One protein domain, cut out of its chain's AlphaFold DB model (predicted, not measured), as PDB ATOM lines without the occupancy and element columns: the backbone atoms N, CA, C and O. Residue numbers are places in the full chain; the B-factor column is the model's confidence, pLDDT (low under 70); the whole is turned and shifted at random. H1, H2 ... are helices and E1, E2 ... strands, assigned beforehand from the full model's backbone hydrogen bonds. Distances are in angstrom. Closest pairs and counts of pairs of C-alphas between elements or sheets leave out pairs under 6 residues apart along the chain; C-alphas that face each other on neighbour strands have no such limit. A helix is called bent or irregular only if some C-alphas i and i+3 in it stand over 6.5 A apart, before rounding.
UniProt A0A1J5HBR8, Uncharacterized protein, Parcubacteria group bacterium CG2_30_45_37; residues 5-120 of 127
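Overview. This is residues 5 to 120 of the 127 residues of an uncharacterized protein of Parcubacteria group bacterium CG2_30_45_37 (UniProt A0A1J5HBR8). A twisted sheet of four strands makes a wall, with H3 and H5 over one face and the other face bare; beyond one end of the sheet sit the short helices H2 and H4, and residues 5 to 13 of H1 stick out as an arm that lengthens the whole. The printed part has 116 residues with five named helices and four named strands, in the order H1 H2 E1 E2 E3 H3 H4 H5 E4. The sheet's order is E3 E2 E1 E4, antiparallel throughout, and the class is mixed, helices and strands. The whole is only just loose, close to compact, with a radius of gyration of the C-alphas of 16.4 A and spans of 57 by 27 by 25 A.

Arrangement. Start at the inner strands E1, residues 33 to 41, and E2, residues 44 to 50: this hairpin has N 37 and O 48 at 2.9 A, within hydrogen-bond range. E2 forms a second hairpin with edge strand E3, residues 55 to 60, where N 47 and O 58 are 2.9 A apart. E1, E2 and E3 are a meander, each strand the antiparallel neighbour of the one before. On the other side of E1 look for edge strand E4, residues 114 to 119, with N 36 and O 116 at 2.8 A. H3, residues 63 to 77, is on the sheet over E3 and E2 at a height of 8.5 A; its closest C-alphas to E3 are Phe 66 and Ala 60, 4.9 A. H5, residues 98 to 105, is on the same face, only just over E1 with 3 C-alphas, at a height of 10.0 A; with H3 it makes two layers, helices on one face of a sheet. H3, with residue 63 alone, and H5 only just touch, with 3 pairs of C-alphas within 8 A, the closest being Ala 63 and Leu 104, 5.4 A. Further out, H2, residues 19 to 27, touches H4, residues 82 to 88, about perpendicular at 77 degrees; their closest C-alphas are Cys 19 and Cys 84, 5.2 A. H1, residues 5 to 15, touches no helix and is not on the sheet. Every O i to N i+4 pair is within hydrogen-bond range in H1, H2, H3 and H5; H4 has 1 of 3, and 3 of 4 O i to N i+3 pairs.

Along the chain. Find C-alpha 33 at (27.232, 63.456, 26.780); from there E1 runs 26.0 A to C-alpha 41. E2 is 19.1 A long, E3 16.8 A, and H3 21.0 A. H1 begins at C-alpha 5, (50.569, 35.933, 49.231), and is 15.8 A long. H4 is irregular, with C-alphas 83 and 86 at 7.3 A. E4 ends at C-alpha 119, (23.775, 64.559, 29.987).

Size, cuts and confidence. The C-alphas of Asp 5 and Ala 108 are the two farthest apart, 57.9 A. The printed part has no cut, and no link is long. In the B-factor column the mean pLDDT of the printed part is 72.5; residues 5 to 32, 81 to 93 and 109 to 120 are under 70 in this model.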
ATOM      1  N   ASP A   5      51.395  35.080  48.357       44.34
ATOM      2  CA  ASP A   5      50.569  35.933  49.231       44.34
ATOM      3  C   ASP A   5      50.258  37.310  48.616       44.34
ATOM      4  O   ASP A   5      49.126  37.784  48.692       44.34
ATOM      5  N   ASN A   6      51.196  37.900  47.864       47.50
ATOM      6  CA  ASN A   6      50.997  39.221  47.247       47.50
ATOM      7  C   ASN A   6      49.912  39.249  46.163       47.50
ATOM      8  O   ASN A   6      49.298  40.289  45.946       47.50
ATOM      9  N   VAL A   7      49.658  38.133  45.468       52.00
ATOM     10  CA  VAL A   7      48.644  38.098  44.402       52.00
ATOM     11  C   VAL A   7      47.242  38.148  44.999       52.00
ATOM     12  O   VAL A   7      46.382  38.829  44.451       52.00
ATOM     13  N   LYS A   8      47.014  37.488  46.143       46.12
ATOM     14  CA  LYS A   8      45.717  37.516  46.832       46.12
ATOM     15  C   LYS A   8      45.408  38.889  47.412       46.12
ATOM     16  O   LYS A   8      44.279  39.328  47.249       46.12
ATOM     17  N   ASP A   9      46.383  39.581  47.996       44.47
ATOM     18  CA  ASP A   9      46.177  40.934  48.528       44.47
ATOM     19  C   ASP A   9      46.014  41.985  47.425       44.47
ATOM     20  O   ASP A   9      45.181  42.882  47.551       44.47
ATOM     21  N   LEU A  10      46.732  41.860  46.301       48.19
ATOM     22  CA  LEU A  10      46.459  42.677  45.114       48.19
ATOM     23  C   LEU A  10      45.052  42.415  44.580       48.19
ATOM     24  O   LEU A  10      44.333  43.364  44.298       48.19
ATOM     25  N   TYR A  11      44.636  41.152  44.488       46.56
ATOM     26  CA  TYR A  11      43.292  40.785  44.044       46.56
ATOM     27  C   TYR A  11      42.230  41.341  45.007       46.56
ATOM     28  O   TYR A  11      41.288  42.008  44.587       46.56
ATOM     29  N   TYR A  12      42.411  41.161  46.314       44.84
ATOM     30  CA  TYR A  12      41.468  41.624  47.326       44.84
ATOM     31  C   TYR A  12      41.356  43.153  47.339       44.84
ATOM     32  O   TYR A  12      40.247  43.675  47.342       44.84
ATOM     33  N   ASN A  13      42.471  43.881  47.246       50.53
ATOM     34  CA  ASN A  13      42.471  45.347  47.228       50.53
ATOM     35  C   ASN A  13      42.000  45.943  45.894       50.53
ATOM     36  O   ASN A  13      41.449  47.041  45.884       50.53
ATOM     37  N   PHE A  14      42.182  45.247  44.767       48.53
ATOM     38  CA  PHE A  14      41.682  45.712  43.468       48.53
ATOM     39  C   PHE A  14      40.160  45.543  43.356       48.53
ATOM     40  O   PHE A  14      39.488  46.421  42.816       48.53
ATOM     41  N   PHE A  15      39.605  44.456  43.909       49.50
ATOM     42  CA  PHE A  15      38.167  44.162  43.857       49.50
ATOM     43  C   PHE A  15      37.357  44.704  45.053       49.50
ATOM     44  O   PHE A  15      36.145  44.873  44.914       49.50
ATOM     45  N   ASN A  16      37.996  45.043  46.184       53.31
ATOM     46  CA  ASN A  16      37.359  45.668  47.358       53.31
ATOM     47  C   ASN A  16      37.731  47.143  47.565       53.31
ATOM     48  O   ASN A  16      37.639  47.641  48.689       53.31
ATOM     49  N   LYS A  17      38.108  47.885  46.515       57.47
ATOM     50  CA  LYS A  17      38.070  49.348  46.644       57.47
ATOM     51  C   LYS A  17      36.645  49.756  47.030       57.47
ATOM     52  O   LYS A  17      35.703  49.312  46.364       57.47
ATOM     53  N   PRO A  18      36.454  50.575  48.079       62.84
ATOM     54  CA  PRO A  18      35.130  51.062  48.419       62.84
ATOM     55  C   PRO A  18      34.558  51.750  47.182       62.84
ATOM     56  O   PRO A  18      35.210  52.586  46.558       62.84
ATOM     57  N   CYS A  19      33.347  51.366  46.788       64.31
ATOM     58  CA  CYS A  19      32.765  51.801  45.522       64.31
ATOM     59  C   CYS A  19      32.695  53.325  45.361       64.31
ATOM     60  O   CYS A  19      32.702  53.813  44.237       64.31
ATOM     61  N   GLN A  20      32.704  54.081  46.463       63.22
ATOM     62  CA  GLN A  20      32.867  55.536  46.449       63.22
ATOM     63  C   GLN A  20      34.178  55.996  45.801       63.22
ATOM     64  O   GLN A  20      34.141  56.914  44.991       63.22
ATOM     65  N   GLU A  21      35.314  55.365  46.095       64.00
ATOM     66  CA  GLU A  21      36.612  55.743  45.519       64.00
ATOM     67  C   GLU A  21      36.701  55.381  44.039       64.00
ATOM     68  O   GLU A  21      37.213  56.157  43.236       64.00
ATOM     69  N   VAL A  22      36.170  54.217  43.657       65.19
ATOM     70  CA  VAL A  22      36.143  53.791  42.252       65.19
ATOM     71  C   VAL A  22      35.235  54.695  41.433       65.19
ATOM     72  O   VAL A  22      35.589  55.077  40.318       65.19
ATOM     73  N   ILE A  23      34.086  55.076  41.990       64.75
ATOM     74  CA  ILE A  23      33.199  56.041  41.354       64.75
ATOM     75  C   ILE A  23      33.894  57.394  41.288       64.75
ATOM     76  O   ILE A  23      33.993  57.914  40.194       64.75
ATOM     77  N   ALA A  24      34.457  57.928  42.372       64.44
ATOM     78  CA  ALA A  24      35.151  59.219  42.354       64.44
ATOM     79  C   ALA A  24      36.306  59.265  41.333       64.44
ATOM     80  O   ALA A  24      36.428  60.233  40.585       64.44
ATOM     81  N   ALA A  25      37.108  58.199  41.244       65.56
ATOM     82  CA  ALA A  25      38.230  58.107  40.311       65.56
ATOM     83  C   ALA A  25      37.788  57.994  38.841       65.56
ATOM     84  O   ALA A  25      38.463  58.517  37.954       65.56
ATOM     85  N   ASN A  26      36.657  57.335  38.571       64.75
ATOM     86  CA  ASN A  26      36.147  57.137  37.210       64.75
ATOM     87  C   ASN A  26      35.015  58.115  36.841       64.75
ATOM     88  O   ASN A  26      34.631  58.199  35.678       64.75
ATOM     89  N   PHE A  27      34.517  58.927  37.778       62.06
ATOM     90  CA  PHE A  27      33.449  59.904  37.542       62.06
ATOM     91  C   PHE A  27      33.889  60.988  36.559       62.06
ATOM     92  O   PHE A  27      33.090  61.472  35.761       62.06
ATOM     93  N   ASN A  28      35.174  61.345  36.582       63.28
ATOM     94  CA  ASN A  28      35.763  62.262  35.609       63.28
ATOM     95  C   ASN A  28      35.957  61.618  34.230       63.28
ATOM     96  O   ASN A  28      36.021  62.347  33.251       63.28
ATOM     97  N   LYS A  29      36.004  60.280  34.145       64.75
ATOM     98  CA  LYS A  29      36.056  59.549  32.871       64.75
ATOM     99  C   LYS A  29      34.679  59.406  32.219       64.75
ATOM    100  O   LYS A  29      34.608  59.141  31.028       64.75
ATOM    101  N   LEU A  30      33.591  59.558  32.985       66.25
ATOM    102  CA  LEU A  30      32.246  59.557  32.415       66.25
ATOM    103  C   LEU A  30      32.075  60.787  31.512       66.25
ATOM    104  O   LEU A  30      32.263  61.906  32.014       66.25
ATOM    105  N   PRO A  31      31.655  60.594  30.251       67.00
ATOM    106  CA  PRO A  31      31.530  61.645  29.261       67.00
ATOM    107  C   PRO A  31      30.430  62.603  29.687       67.00
ATOM    108  O   PRO A  31      29.481  62.235  30.402       67.00
ATOM    109  N   ASP A  32      30.549  63.836  29.218       68.81
ATOM    110  CA  ASP A  32      29.550  64.854  29.511       68.81
ATOM    111  C   ASP A  32      28.246  64.566  28.758       68.81
ATOM    112  O   ASP A  32      27.158  64.914  29.236       68.81
ATOM    113  N   LYS A  33      28.350  63.846  27.633       74.06
ATOM    114  CA  LYS A  33      27.232  63.456  26.780       74.06
ATOM    115  C   LYS A  33      27.361  62.014  26.280       74.06
ATOM    116  O   LYS A  33      28.397  61.613  25.756       74.06
ATOM    117  N   ILE A  34      26.272  61.257  26.393       79.25
ATOM    118  CA  ILE A  34      26.108  59.946  25.752       79.25
ATOM    119  C   ILE A  34      24.879  60.036  24.856       79.25
ATOM    120  O   ILE A  34      23.794  60.374  25.332       79.25
ATOM    121  N   GLU A  35      25.044  59.734  23.575       84.06
ATOM    122  CA  GLU A  35      23.946  59.625  22.617       84.06
ATOM    123  C   GLU A  35      23.631  58.149  22.389       84.06
ATOM    124  O   GLU A  35      24.512  57.371  22.045       84.06
ATOM    125  N   ILE A  36      22.383  57.745  22.579       85.38
ATOM    126  CA  ILE A  36      21.925  56.385  22.305       85.38
ATOM    127  C   ILE A  36      20.902  56.487  21.184       85.38
ATOM    128  O   ILE A  36      19.810  57.012  21.399       85.38
ATOM    129  N   THR A  37      21.248  56.010  19.993       89.25
ATOM    130  CA  THR A  37      20.270  55.800  18.924       89.25
ATOM    131  C   THR A  37      19.907  54.333  18.848       89.25
ATOM    132  O   THR A  37      20.732  53.469  19.131       89.25
ATOM    133  N   TRP A  38      18.668  54.019  18.498       88.56
ATOM    134  CA  TRP A  38      18.271  52.634  18.290       88.56
ATOM    135  C   TRP A  38      17.264  52.506  17.161       88.56
ATOM    136  O   TRP A  38      16.574  53.462  16.812       88.56
ATOM    137  N   PHE A  39      17.199  51.307  16.597       87.62
ATOM    138  CA  PHE A  39      16.191  50.892  15.630       87.62
ATOM    139  C   PHE A  39      15.864  49.413  15.845       87.62
ATOM    140  O   PHE A  39      16.620  48.690  16.496       87.62
ATOM    141  N   ARG A  40      14.746  48.933  15.295       84.88
ATOM    142  CA  ARG A  40      14.469  47.493  15.268       84.88
ATOM    143  C   ARG A  40      14.822  46.875  13.930       84.88
ATOM    144  O   ARG A  40      14.484  47.412  12.880       84.88
ATOM    145  N   ASP A  41      15.423  45.698  14.005       86.00
ATOM    146  CA  ASP A  41      15.633  44.800  12.879       86.00
ATOM    147  C   ASP A  41      14.901  43.479  13.151       86.00
ATOM    148  O   ASP A  41      15.345  42.610  13.912       86.00
ATOM    149  N   GLY A  42      13.688  43.373  12.606       85.06
ATOM    150  CA  GLY A  42      12.768  42.284  12.915       85.06
ATOM    151  C   GLY A  42      12.428  42.235  14.408       85.06
ATOM    152  O   GLY A  42      11.795  43.142  14.943       85.06
ATOM    153  N   LYS A  43      12.829  41.153  15.084       86.44
ATOM    154  CA  LYS A  43      12.602  40.976  16.530       86.44
ATOM    155  C   LYS A  43      13.650  41.669  17.404       86.44
ATOM    156  O   LYS A  43      13.432  41.789  18.607       86.44
ATOM    157  N   TYR A  44      14.766  42.099  16.824       90.25
ATOM    158  CA  TYR A  44      15.879  42.669  17.568       90.25
ATOM    159  C   TYR A  44      15.768  44.187  17.667       90.25
ATOM    160  O   TYR A  44      15.261  44.834  16.756       90.25
ATOM    161  N   ILE A  45      16.265  44.740  18.765       90.81
ATOM    162  CA  ILE A  45      16.537  46.157  18.983       90.81
ATOM    163  C   ILE A  45      18.047  46.322  18.838       90.81
ATOM    164  O   ILE A  45      18.800  45.727  19.607       90.81
ATOM    165  N   ILE A  46      18.481  47.096  17.852       91.75
ATOM    166  CA  ILE A  46      19.884  47.437  17.629       91.75
ATOM    167  C   ILE A  46      20.111  48.840  18.180       91.75
ATOM    168  O   ILE A  46      19.453  49.778  17.731       91.75
ATOM    169  N   GLY A  47      21.015  48.983  19.148       90.75
ATOM    170  CA  GLY A  47      21.377  50.276  19.728       90.75
ATOM    171  C   GLY A  47      22.805  50.670  19.411       90.75
ATOM    172  O   GLY A  47      23.722  49.886  19.639       90.75
ATOM    173  N   ASN A  48      22.985  51.907  18.971       91.75
ATOM    174  CA  ASN A  48      24.268  52.575  18.848       91.75
ATOM    175  C   ASN A  48      24.433  53.536  20.025       91.75
ATOM    176  O   ASN A  48      23.660  54.478  20.186       91.75
ATOM    177  N   ILE A  49      25.450  53.298  20.843       89.75
ATOM    178  CA  ILE A  49      25.797  54.114  22.003       89.75
ATOM    179  C   ILE A  49      27.049  54.891  21.630       89.75
ATOM    180  O   ILE A  49      28.131  54.321  21.503       89.75
ATOM    181  N   LYS A  50      26.903  56.191  21.432       88.25
ATOM    182  CA  LYS A  50      27.977  57.095  21.057       88.25
ATOM    183  C   LYS A  50      28.392  57.934  22.256       88.25
ATOM    184  O   LYS A  50      27.569  58.569  22.917       88.25
ATOM    185  N   THR A  51      29.686  57.929  22.518       83.50
ATOM    186  CA  THR A  51      30.357  58.763  23.513       83.50
ATOM    187  C   THR A  51      31.284  59.731  22.772       83.50
ATOM    188  O   THR A  51      31.351  59.696  21.543       83.50
ATOM    189  N   GLU A  52      31.994  60.605  23.485       80.00
ATOM    190  CA  GLU A  52      32.933  61.549  22.854       80.00
ATOM    191  C   GLU A  52      34.005  60.822  22.023       80.00
ATOM    192  O   GLU A  52      34.236  61.182  20.870       80.00
ATOM    193  N   ASP A  53      34.568  59.741  22.573       81.56
ATOM    194  CA  ASP A  53      35.701  59.038  21.957       81.56
ATOM    195  C   ASP A  53      35.332  57.751  21.205       81.56
ATOM    196  O   ASP A  53      36.120  57.258  20.402       81.56
ATOM    197  N   ASN A  54      34.163  57.161  21.476       86.25
ATOM    198  CA  ASN A  54      33.854  55.790  21.072       86.25
ATOM    199  C   ASN A  54      32.408  55.621  20.601       86.25
ATOM    200  O   ASN A  54      31.508  56.397  20.919       86.25
ATOM    201  N   THR A  55      32.177  54.560  19.833       89.81
ATOM    202  CA  THR A  55      30.836  54.087  19.476       89.81
ATOM    203  C   THR A  55      30.741  52.601  19.778       89.81
ATOM    204  O   THR A  55      31.596  51.822  19.360       89.81
ATOM    205  N   TYR A  56      29.690  52.217  20.490       91.50
ATOM    206  CA  TYR A  56      29.400  50.845  20.877       91.50
ATOM    207  C   TYR A  56      28.079  50.404  20.260       91.50
ATOM    208  O   TYR A  56      27.157  51.206  20.113       91.50
ATOM    209  N   ILE A  57      27.981  49.122  19.923       92.62
ATOM    210  CA  ILE A  57      26.776  48.533  19.341       92.62
ATOM    211  C   ILE A  57      26.251  47.469  20.298       92.62
ATOM    212  O   ILE A  57      27.008  46.634  20.788       92.62
ATOM    213  N   THR A  58      24.947  47.502  20.551       93.31
ATOM    214  CA  THR A  58      24.223  46.533  21.380       93.31
ATOM    215  C   THR A  58      23.061  45.939  20.593       93.31
ATOM    216  O   THR A  58      22.523  46.577  19.685       93.31
ATOM    217  N   GLN A  59      22.669  44.713  20.931       93.88
ATOM    218  CA  GLN A  59      21.553  44.023  20.291       93.88
ATOM    219  C   GLN A  59      20.738  43.265  21.328       93.88
ATOM    220  O   GLN A  59      21.256  42.319  21.906       93.88
ATOM    221  N   ALA A  60      19.467  43.620  21.497       92.81
ATOM    222  CA  ALA A  60      18.543  42.983  22.437       92.81
ATOM    223  C   ALA A  60      17.296  42.441  21.743       92.81
ATOM    224  O   ALA A  60      16.974  42.851  20.629       92.81
ATOM    225  N   VAL A  61      16.545  41.563  22.404       90.06
ATOM    226  CA  VAL A  61      15.224  41.112  21.935       90.06
ATOM    227  C   VAL A  61      14.101  41.887  22.632       90.06
ATOM    228  O   VAL A  61      13.086  42.215  22.008       90.06
ATOM    229  N   SER A  62      14.292  42.219  23.912       88.94
ATOM    230  CA  SER A  62      13.320  42.953  24.734       88.94
ATOM    231  C   SER A  62      13.812  44.348  25.123       88.94
ATOM    232  O   SER A  62      15.013  44.620  25.114       88.94
ATOM    233  N   ALA A  63      12.883  45.241  25.477       86.81
ATOM    234  CA  ALA A  63      13.228  46.577  25.958       86.81
ATOM    235  C   ALA A  63      14.007  46.536  27.286       86.81
ATOM    236  O   ALA A  63      14.928  47.327  27.470       86.81
ATOM    237  N   ASP A  64      13.681  45.603  28.184       87.31
ATOM    238  CA  ASP A  64      14.404  45.426  29.449       87.31
ATOM    239  C   ASP A  64      15.856  45.008  29.209       87.31
ATOM    240  O   ASP A  64      16.783  45.660  29.688       87.31
ATOM    241  N   GLU A  65      16.061  43.982  28.383       89.44
ATOM    242  CA  GLU A  65      17.392  43.510  27.989       89.44
ATOM    243  C   GLU A  65      18.190  44.602  27.263       89.44
ATOM    244  O   GLU A  65      19.390  44.756  27.486       89.44
ATOM    245  N   PHE A  66      17.524  45.405  26.427       89.75
ATOM    246  CA  PHE A  66      18.146  46.550  25.766       89.75
ATOM    247  C   PHE A  66      18.690  47.555  26.778       89.75
ATOM    248  O   PHE A  66      19.858  47.943  26.712       89.75
ATOM    249  N   VAL A  67      17.861  47.941  27.747       85.56
ATOM    250  CA  VAL A  67      18.259  48.852  28.820       85.56
ATOM    251  C   VAL A  67      19.416  48.262  29.628       85.56
ATOM    252  O   VAL A  67      20.358  48.984  29.960       85.56
ATOM    253  N   GLU A  68      19.382  46.969  29.941       86.38
ATOM    254  CA  GLU A  68      20.467  46.298  30.659       86.38
ATOM    255  C   GLU A  68      21.778  46.316  29.876       86.38
ATOM    256  O   GLU A  68      22.795  46.724  30.433       86.38
ATOM    257  N   MET A  69      21.767  45.984  28.585       88.81
ATOM    258  CA  MET A  69      22.990  45.996  27.778       88.81
ATOM    259  C   MET A  69      23.559  47.388  27.555       88.81
ATOM    260  O   MET A  69      24.782  47.540  27.554       88.81
ATOM    261  N   VAL A  70      22.711  48.406  27.398       85.81
ATOM    262  CA  VAL A  70      23.181  49.795  27.325       85.81
ATOM    263  C   VAL A  70      23.927  50.158  28.607       85.81
ATOM    264  O   VAL A  70      25.048  50.662  28.553       85.81
ATOM    265  N   ASN A  71      23.344  49.846  29.765       82.56
ATOM    266  CA  ASN A  71      23.972  50.118  31.053       82.56
ATOM    267  C   ASN A  71      25.262  49.304  31.253       82.56
ATOM    268  O   ASN A  71      26.277  49.879  31.640       82.56
ATOM    269  N   ASP A  72      25.263  48.006  30.950       83.25
ATOM    270  CA  ASP A  72      26.451  47.149  31.065       83.25
ATOM    271  C   ASP A  72      27.586  47.611  30.139       83.25
ATOM    272  O   ASP A  72      28.747  47.630  30.551       83.25
ATOM    273  N   THR A  73      27.256  48.053  28.922       86.50
ATOM    274  CA  THR A  73      28.233  48.602  27.970       86.50
ATOM    275  C   THR A  73      28.876  49.870  28.513       86.50
ATOM    276  O   THR A  73      30.097  50.000  28.470       86.50
ATOM    277  N   LEU A  74      28.081  50.787  29.071       79.69
ATOM    278  CA  LEU A  74      28.608  52.006  29.685       79.69
ATOM    279  C   LEU A  74      29.502  51.685  30.888       79.69
ATOM    280  O   LEU A  74      30.588  52.240  31.016       79.69
ATOM    281  N   LEU A  75      29.100  50.750  31.748       77.44
ATOM    282  CA  LEU A  75      29.923  50.331  32.886       77.44
ATOM    283  C   LEU A  75      31.265  49.744  32.437       77.44
ATOM    284  O   LEU A  75      32.298  50.087  33.009       77.44
ATOM    285  N   ALA A  76      31.257  48.902  31.403       79.88
ATOM    286  CA  ALA A  76      32.471  48.322  30.842       79.88
ATOM    287  C   ALA A  76      33.372  49.385  30.196       79.88
ATOM    288  O   ALA A  76      34.572  49.408  30.467       79.88
ATOM    289  N   ALA A  77      32.797  50.291  29.400       80.19
ATOM    290  CA  ALA A  77      33.517  51.375  28.730       80.19
ATOM    291  C   ALA A  77      34.254  52.299  29.713       80.19
ATOM    292  O   ALA A  77      35.337  52.788  29.402       80.19
ATOM    293  N   TYR A  78      33.687  52.506  30.904       75.62
ATOM    294  CA  TYR A  78      34.250  53.378  31.940       75.62
ATOM    295  C   TYR A  78      34.936  52.623  33.080       75.62
ATOM    296  O   TYR A  78      35.188  53.209  34.134       75.62
ATOM    297  N   GLU A  79      35.254  51.342  32.860       75.38
ATOM    298  CA  GLU A  79      35.997  50.484  33.792       75.38
ATOM    299  C   GLU A  79      35.375  50.438  35.192       75.38
ATOM    300  O   GLU A  79      36.070  50.391  36.212       75.38
ATOM    301  N   ILE A  80      34.044  50.471  35.258       72.25
ATOM    302  CA  ILE A  80      33.323  50.496  36.520       72.25
ATOM    303  C   ILE A  80      33.003  49.057  36.965       72.25
ATOM    304  O   ILE A  80      32.259  48.344  36.286       72.25
ATOM    305  N   PRO A  81      33.494  48.622  38.139       69.00
ATOM    306  CA  PRO A  81      33.198  47.311  38.696       69.00
ATOM    307  C   PRO A  81      31.701  47.061  38.922       69.00
ATOM    308  O   PRO A  81      30.980  47.893  39.480       69.00
ATOM    309  N   LYS A  82      31.237  45.849  38.582       64.31
ATOM    310  CA  LYS A  82      29.838  45.417  38.772       64.31
ATOM    311  C   LYS A  82      29.393  45.371  40.240       64.31
ATOM    312  O   LYS A  82      28.202  45.450  40.509       64.31
ATOM    313  N   ASN A  83      30.293  45.282  41.219       66.94
ATOM    314  CA  ASN A  83      29.914  45.397  42.638       66.94
ATOM    315  C   ASN A  83      29.513  46.836  43.030       66.94
ATOM    316  O   ASN A  83      28.825  47.027  44.030       66.94
ATOM    317  N   CYS A  84      29.850  47.831  42.204       63.12
ATOM    318  CA  CYS A  84      29.474  49.234  42.389       63.12
ATOM    319  C   CYS A  84      28.193  49.635  41.642       63.12
ATOM    320  O   CYS A  84      27.757  50.787  41.724       63.12
ATOM    321  N   ILE A  85      27.536  48.674  40.975       57.34
ATOM    322  CA  ILE A  85      26.312  48.892  40.190       57.34
ATOM    323  C   ILE A  85      25.182  49.478  41.034       57.34
ATOM    324  O   ILE A  85      24.427  50.305  40.541       57.34
ATOM    325  N   ASN A  86      25.071  49.095  42.310       56.97
ATOM    326  CA  ASN A  86      23.999  49.579  43.180       56.97
ATOM    327  C   ASN A  86      24.137  51.071  43.498       56.97
ATOM    328  O   ASN A  86      23.126  51.741  43.681       56.97
ATOM    329  N   ILE A  87      25.361  51.606  43.505       55.81
ATOM    330  CA  ILE A  87      25.593  53.038  43.693       55.81
ATOM    331  C   ILE A  87      25.318  53.782  42.381       55.81
ATOM    332  O   ILE A  87      24.658  54.814  42.394       55.81
ATOM    333  N   ILE A  88      25.713  53.231  41.230       54.47
ATOM    334  CA  ILE A  88      25.496  53.877  39.919       54.47
ATOM    335  C   ILE A  88      24.044  53.823  39.458       54.47
ATOM    336  O   ILE A  88      23.582  54.773  38.827       54.47
ATOM    337  N   ARG A  89      23.298  52.773  39.827       54.47
ATOM    338  CA  ARG A  89      21.845  52.684  39.616       54.47
ATOM    339  C   ARG A  89      21.109  53.919  40.143       54.47
ATOM    340  O   ARG A  89      20.119  54.306  39.537       54.47
ATOM    341  N   ASN A  90      21.622  54.547  41.205       51.50
ATOM    342  CA  ASN A  90      21.049  55.758  41.793       51.50
ATOM    343  C   ASN A  90      21.533  57.061  41.141       51.50
ATOM    344  O   ASN A  90      20.925  58.098  41.376       51.50
ATOM    345  N   ILE A  91      22.620  57.037  40.360       52.69
ATOM    346  CA  ILE A  91      23.264  58.261  39.859       52.69
ATOM    347  C   ILE A  91      23.058  58.418  38.348       52.69
ATOM    348  O   ILE A  91      22.810  59.535  37.908       52.69
ATOM    349  N   LYS A  92      23.147  57.341  37.546       58.47
ATOM    350  CA  LYS A  92      23.109  57.411  36.068       58.47
ATOM    351  C   LYS A  92      22.724  56.098  35.374       58.47
ATOM    352  O   LYS A  92      23.446  55.604  34.508       58.47
ATOM    353  N   LYS A  93      21.584  55.511  35.731       65.25
ATOM    354  CA  LYS A  93      21.007  54.449  34.899       65.25
ATOM    355  C   LYS A  93      20.414  55.092  33.639       65.25
ATOM    356  O   LYS A  93      19.690  56.081  33.748       65.25
ATOM    357  N   PHE A  94      20.676  54.534  32.460       70.69
ATOM    358  CA  PHE A  94      19.820  54.791  31.307       70.69
ATOM    359  C   PHE A  94      18.416  54.292  31.662       70.69
ATOM    360  O   PHE A  94      18.193  53.086  31.794       70.69
ATOM    361  N   VAL A  95      17.497  55.227  31.886       74.31
ATOM    362  CA  VAL A  95      16.088  54.948  32.154       74.31
ATOM    363  C   VAL A  95      15.290  55.632  31.051       74.31
ATOM    364  O   VAL A  95      15.111  56.849  31.113       74.31
ATOM    365  N   PRO A  96      14.856  54.896  30.015       74.44
ATOM    366  CA  PRO A  96      13.974  55.468  29.008       74.44
ATOM    367  C   PRO A  96      12.672  55.937  29.669       74.44
ATOM    368  O   PRO A  96      12.206  55.349  30.650       74.44
ATOM    369  N   THR A  97      12.065  56.993  29.131       80.50
ATOM    370  CA  THR A  97      10.736  57.436  29.563       80.50
ATOM    371  C   THR A  97       9.700  56.345  29.298       80.50
ATOM    372  O   THR A  97       9.917  55.425  28.509       80.50
ATOM    373  N   LYS A  98       8.526  56.455  29.926       81.38
ATOM    374  CA  LYS A  98       7.425  55.505  29.709       81.38
ATOM    375  C   LYS A  98       7.047  55.377  28.226       81.38
ATOM    376  O   LYS A  98       6.766  54.276  27.766       81.38
ATOM    377  N   GLU A  99       7.065  56.486  27.491       81.75
ATOM    378  CA  GLU A  99       6.779  56.523  26.052       81.75
ATOM    379  C   GLU A  99       7.888  55.839  25.248       81.75
ATOM    380  O   GLU A  99       7.606  54.940  24.463       81.75
ATOM    381  N   GLN A 100       9.154  56.155  25.529       80.69
ATOM    382  CA  GLN A 100      10.308  55.530  24.870       80.69
ATOM    383  C   GLN A 100      10.384  54.026  25.144       80.69
ATOM    384  O   GLN A 100      10.713  53.237  24.261       80.69
ATOM    385  N   PHE A 101      10.052  53.604  26.361       82.75
ATOM    386  CA  PHE A 101       9.984  52.192  26.713       82.75
ATOM    387  C   PHE A 101       8.826  51.481  25.997       82.75
ATOM    388  O   PHE A 101       8.962  50.326  25.589       82.75
ATOM    389  N   ALA A 102       7.693  52.161  25.794       83.69
ATOM    390  CA  ALA A 102       6.595  51.635  24.988       83.69
ATOM    391  C   ALA A 102       6.986  51.517  23.503       83.69
ATOM    392  O   ALA A 102       6.680  50.500  22.878       83.69
ATOM    393  N   GLU A 103       7.715  52.494  22.957       83.06
ATOM    394  CA  GLU A 103       8.274  52.436  21.599       83.06
ATOM    395  C   GLU A 103       9.274  51.291  21.438       83.06
ATOM    396  O   GLU A 103       9.168  50.518  20.486       83.06
ATOM    397  N   LEU A 104      10.193  51.115  22.394       82.25
ATOM    398  CA  LEU A 104      11.137  49.996  22.399       82.25
ATOM    399  C   LEU A 104      10.405  48.651  22.345       82.25
ATOM    400  O   LEU A 104      10.861  47.738  21.662       82.25
ATOM    401  N   ASN A 105       9.255  48.519  23.006       82.25
ATOM    402  CA  ASN A 105       8.438  47.301  22.971       82.25
ATOM    403  C   ASN A 105       7.563  47.165  21.714       82.25
ATOM    404  O   ASN A 105       7.005  46.094  21.468       82.25
ATOM    405  N   ASN A 106       7.452  48.204  20.890       81.88
ATOM    406  CA  ASN A 106       6.615  48.177  19.702       81.88
ATOM    407  C   ASN A 106       7.351  47.542  18.509       81.88
ATOM    408  O   ASN A 106       8.136  48.178  17.810       81.88
ATOM    409  N   ILE A 107       7.043  46.274  18.236       73.69
ATOM    410  CA  ILE A 107       7.645  45.477  17.152       73.69
ATOM    411  C   ILE A 107       7.271  46.011  15.752       73.69
ATOM    412  O   ILE A 107       7.956  45.726  14.770       73.69
ATOM    413  N   ALA A 108       6.198  46.802  15.628       72.81
ATOM    414  CA  ALA A 108       5.780  47.374  14.345       72.81
ATOM    415  C   ALA A 108       6.704  48.508  13.861       72.81
ATOM    416  O   ALA A 108       6.719  48.827  12.670       72.81
ATOM    417  N   ILE A 109       7.495  49.094  14.761       67.12
ATOM    418  CA  ILE A 109       8.498  50.103  14.433       67.12
ATOM    419  C   ILE A 109       9.667  49.387  13.762       67.12
ATOM    420  O   ILE A 109      10.444  48.733  14.435       67.12
ATOM    421  N   LYS A 110       9.791  49.470  12.433       58.12
ATOM    422  CA  LYS A 110      10.837  48.750  11.676       58.12
ATOM    423  C   LYS A 110      12.081  49.578  11.348       58.12
ATOM    424  O   LYS A 110      13.016  49.016  10.798       58.12
ATOM    425  N   LYS A 111      12.063  50.899  11.586       54.56
ATOM    426  CA  LYS A 111      13.140  51.846  11.215       54.56
ATOM    427  C   LYS A 111      12.868  53.281  11.717       54.56
ATOM    428  O   LYS A 111      12.978  54.230  10.949       54.56
ATOM    429  N   SER A 112      12.457  53.470  12.973       52.56
ATOM    430  CA  SER A 112      12.571  54.808  13.576       52.56
ATOM    431  C   SER A 112      13.914  54.880  14.281       52.56
ATOM    432  O   SER A 112      14.193  54.058  15.148       52.56
ATOM    433  N   GLU A 113      14.763  55.810  13.861       56.16
ATOM    434  CA  GLU A 113      15.959  56.154  14.615       56.16
ATOM    435  C   GLU A 113      15.508  57.033  15.781       56.16
ATOM    436  O   GLU A 113      15.220  58.217  15.607       56.16
ATOM    437  N   SER A 114      15.359  56.430  16.958       65.00
ATOM    438  CA  SER A 114      15.028  57.172  18.174       65.00
ATOM    439  C   SER A 114      16.328  57.510  18.892       65.00
ATOM    440  O   SER A 114      17.094  56.609  19.234       65.00
ATOM    441  N   SER A 115      16.593  58.802  19.090       63.06
ATOM    442  CA  SER A 115      17.798  59.305  19.747       63.06
ATOM    443  C   SER A 115      17.516  59.720  21.188       63.06
ATOM    444  O   SER A 115      16.506  60.344  21.513       63.06
ATOM    445  N   LEU A 116      18.429  59.349  22.073       67.31
ATOM    446  CA  LEU A 116      18.378  59.620  23.502       67.31
ATOM    447  C   LEU A 116      19.692  60.261  23.903       67.31
ATOM    448  O   LEU A 116      20.754  59.794  23.502       67.31
ATOM    449  N   ILE A 117      19.632  61.315  24.707       64.69
ATOM    450  CA  ILE A 117      20.825  62.012  25.175       64.69
ATOM    451  C   ILE A 117      20.849  61.936  26.695       64.69
ATOM    452  O   ILE A 117      19.969  62.479  27.361       64.69
ATOM    453  N   LEU A 118      21.865  61.277  27.245       65.44
ATOM    454  CA  LEU A 118      22.182  61.345  28.667       65.44
ATOM    455  C   LEU A 118      23.227  62.438  28.863       65.44
ATOM    456  O   LEU A 118      24.335  62.346  28.332       65.44
ATOM    457  N   ILE A 119      22.873  63.463  29.633       57.91
ATOM    458  CA  ILE A 119      23.775  64.559  29.987       57.91
ATOM    459  C   ILE A 119      24.274  64.336  31.412       57.91
ATOM    460  O   ILE A 119      23.531  63.909  32.299       57.91
ATOM    461  N   LYS A 120      25.554  64.616  31.657       57.91
ATOM    462  CA  LYS A 120      26.094  64.666  33.014       57.91
ATOM    463  C   LYS A 120      25.548  65.867  33.767       57.91
ATOM    464  O   LYS A 120      26.029  66.980  33.609       57.91
TER     465      LYS A 120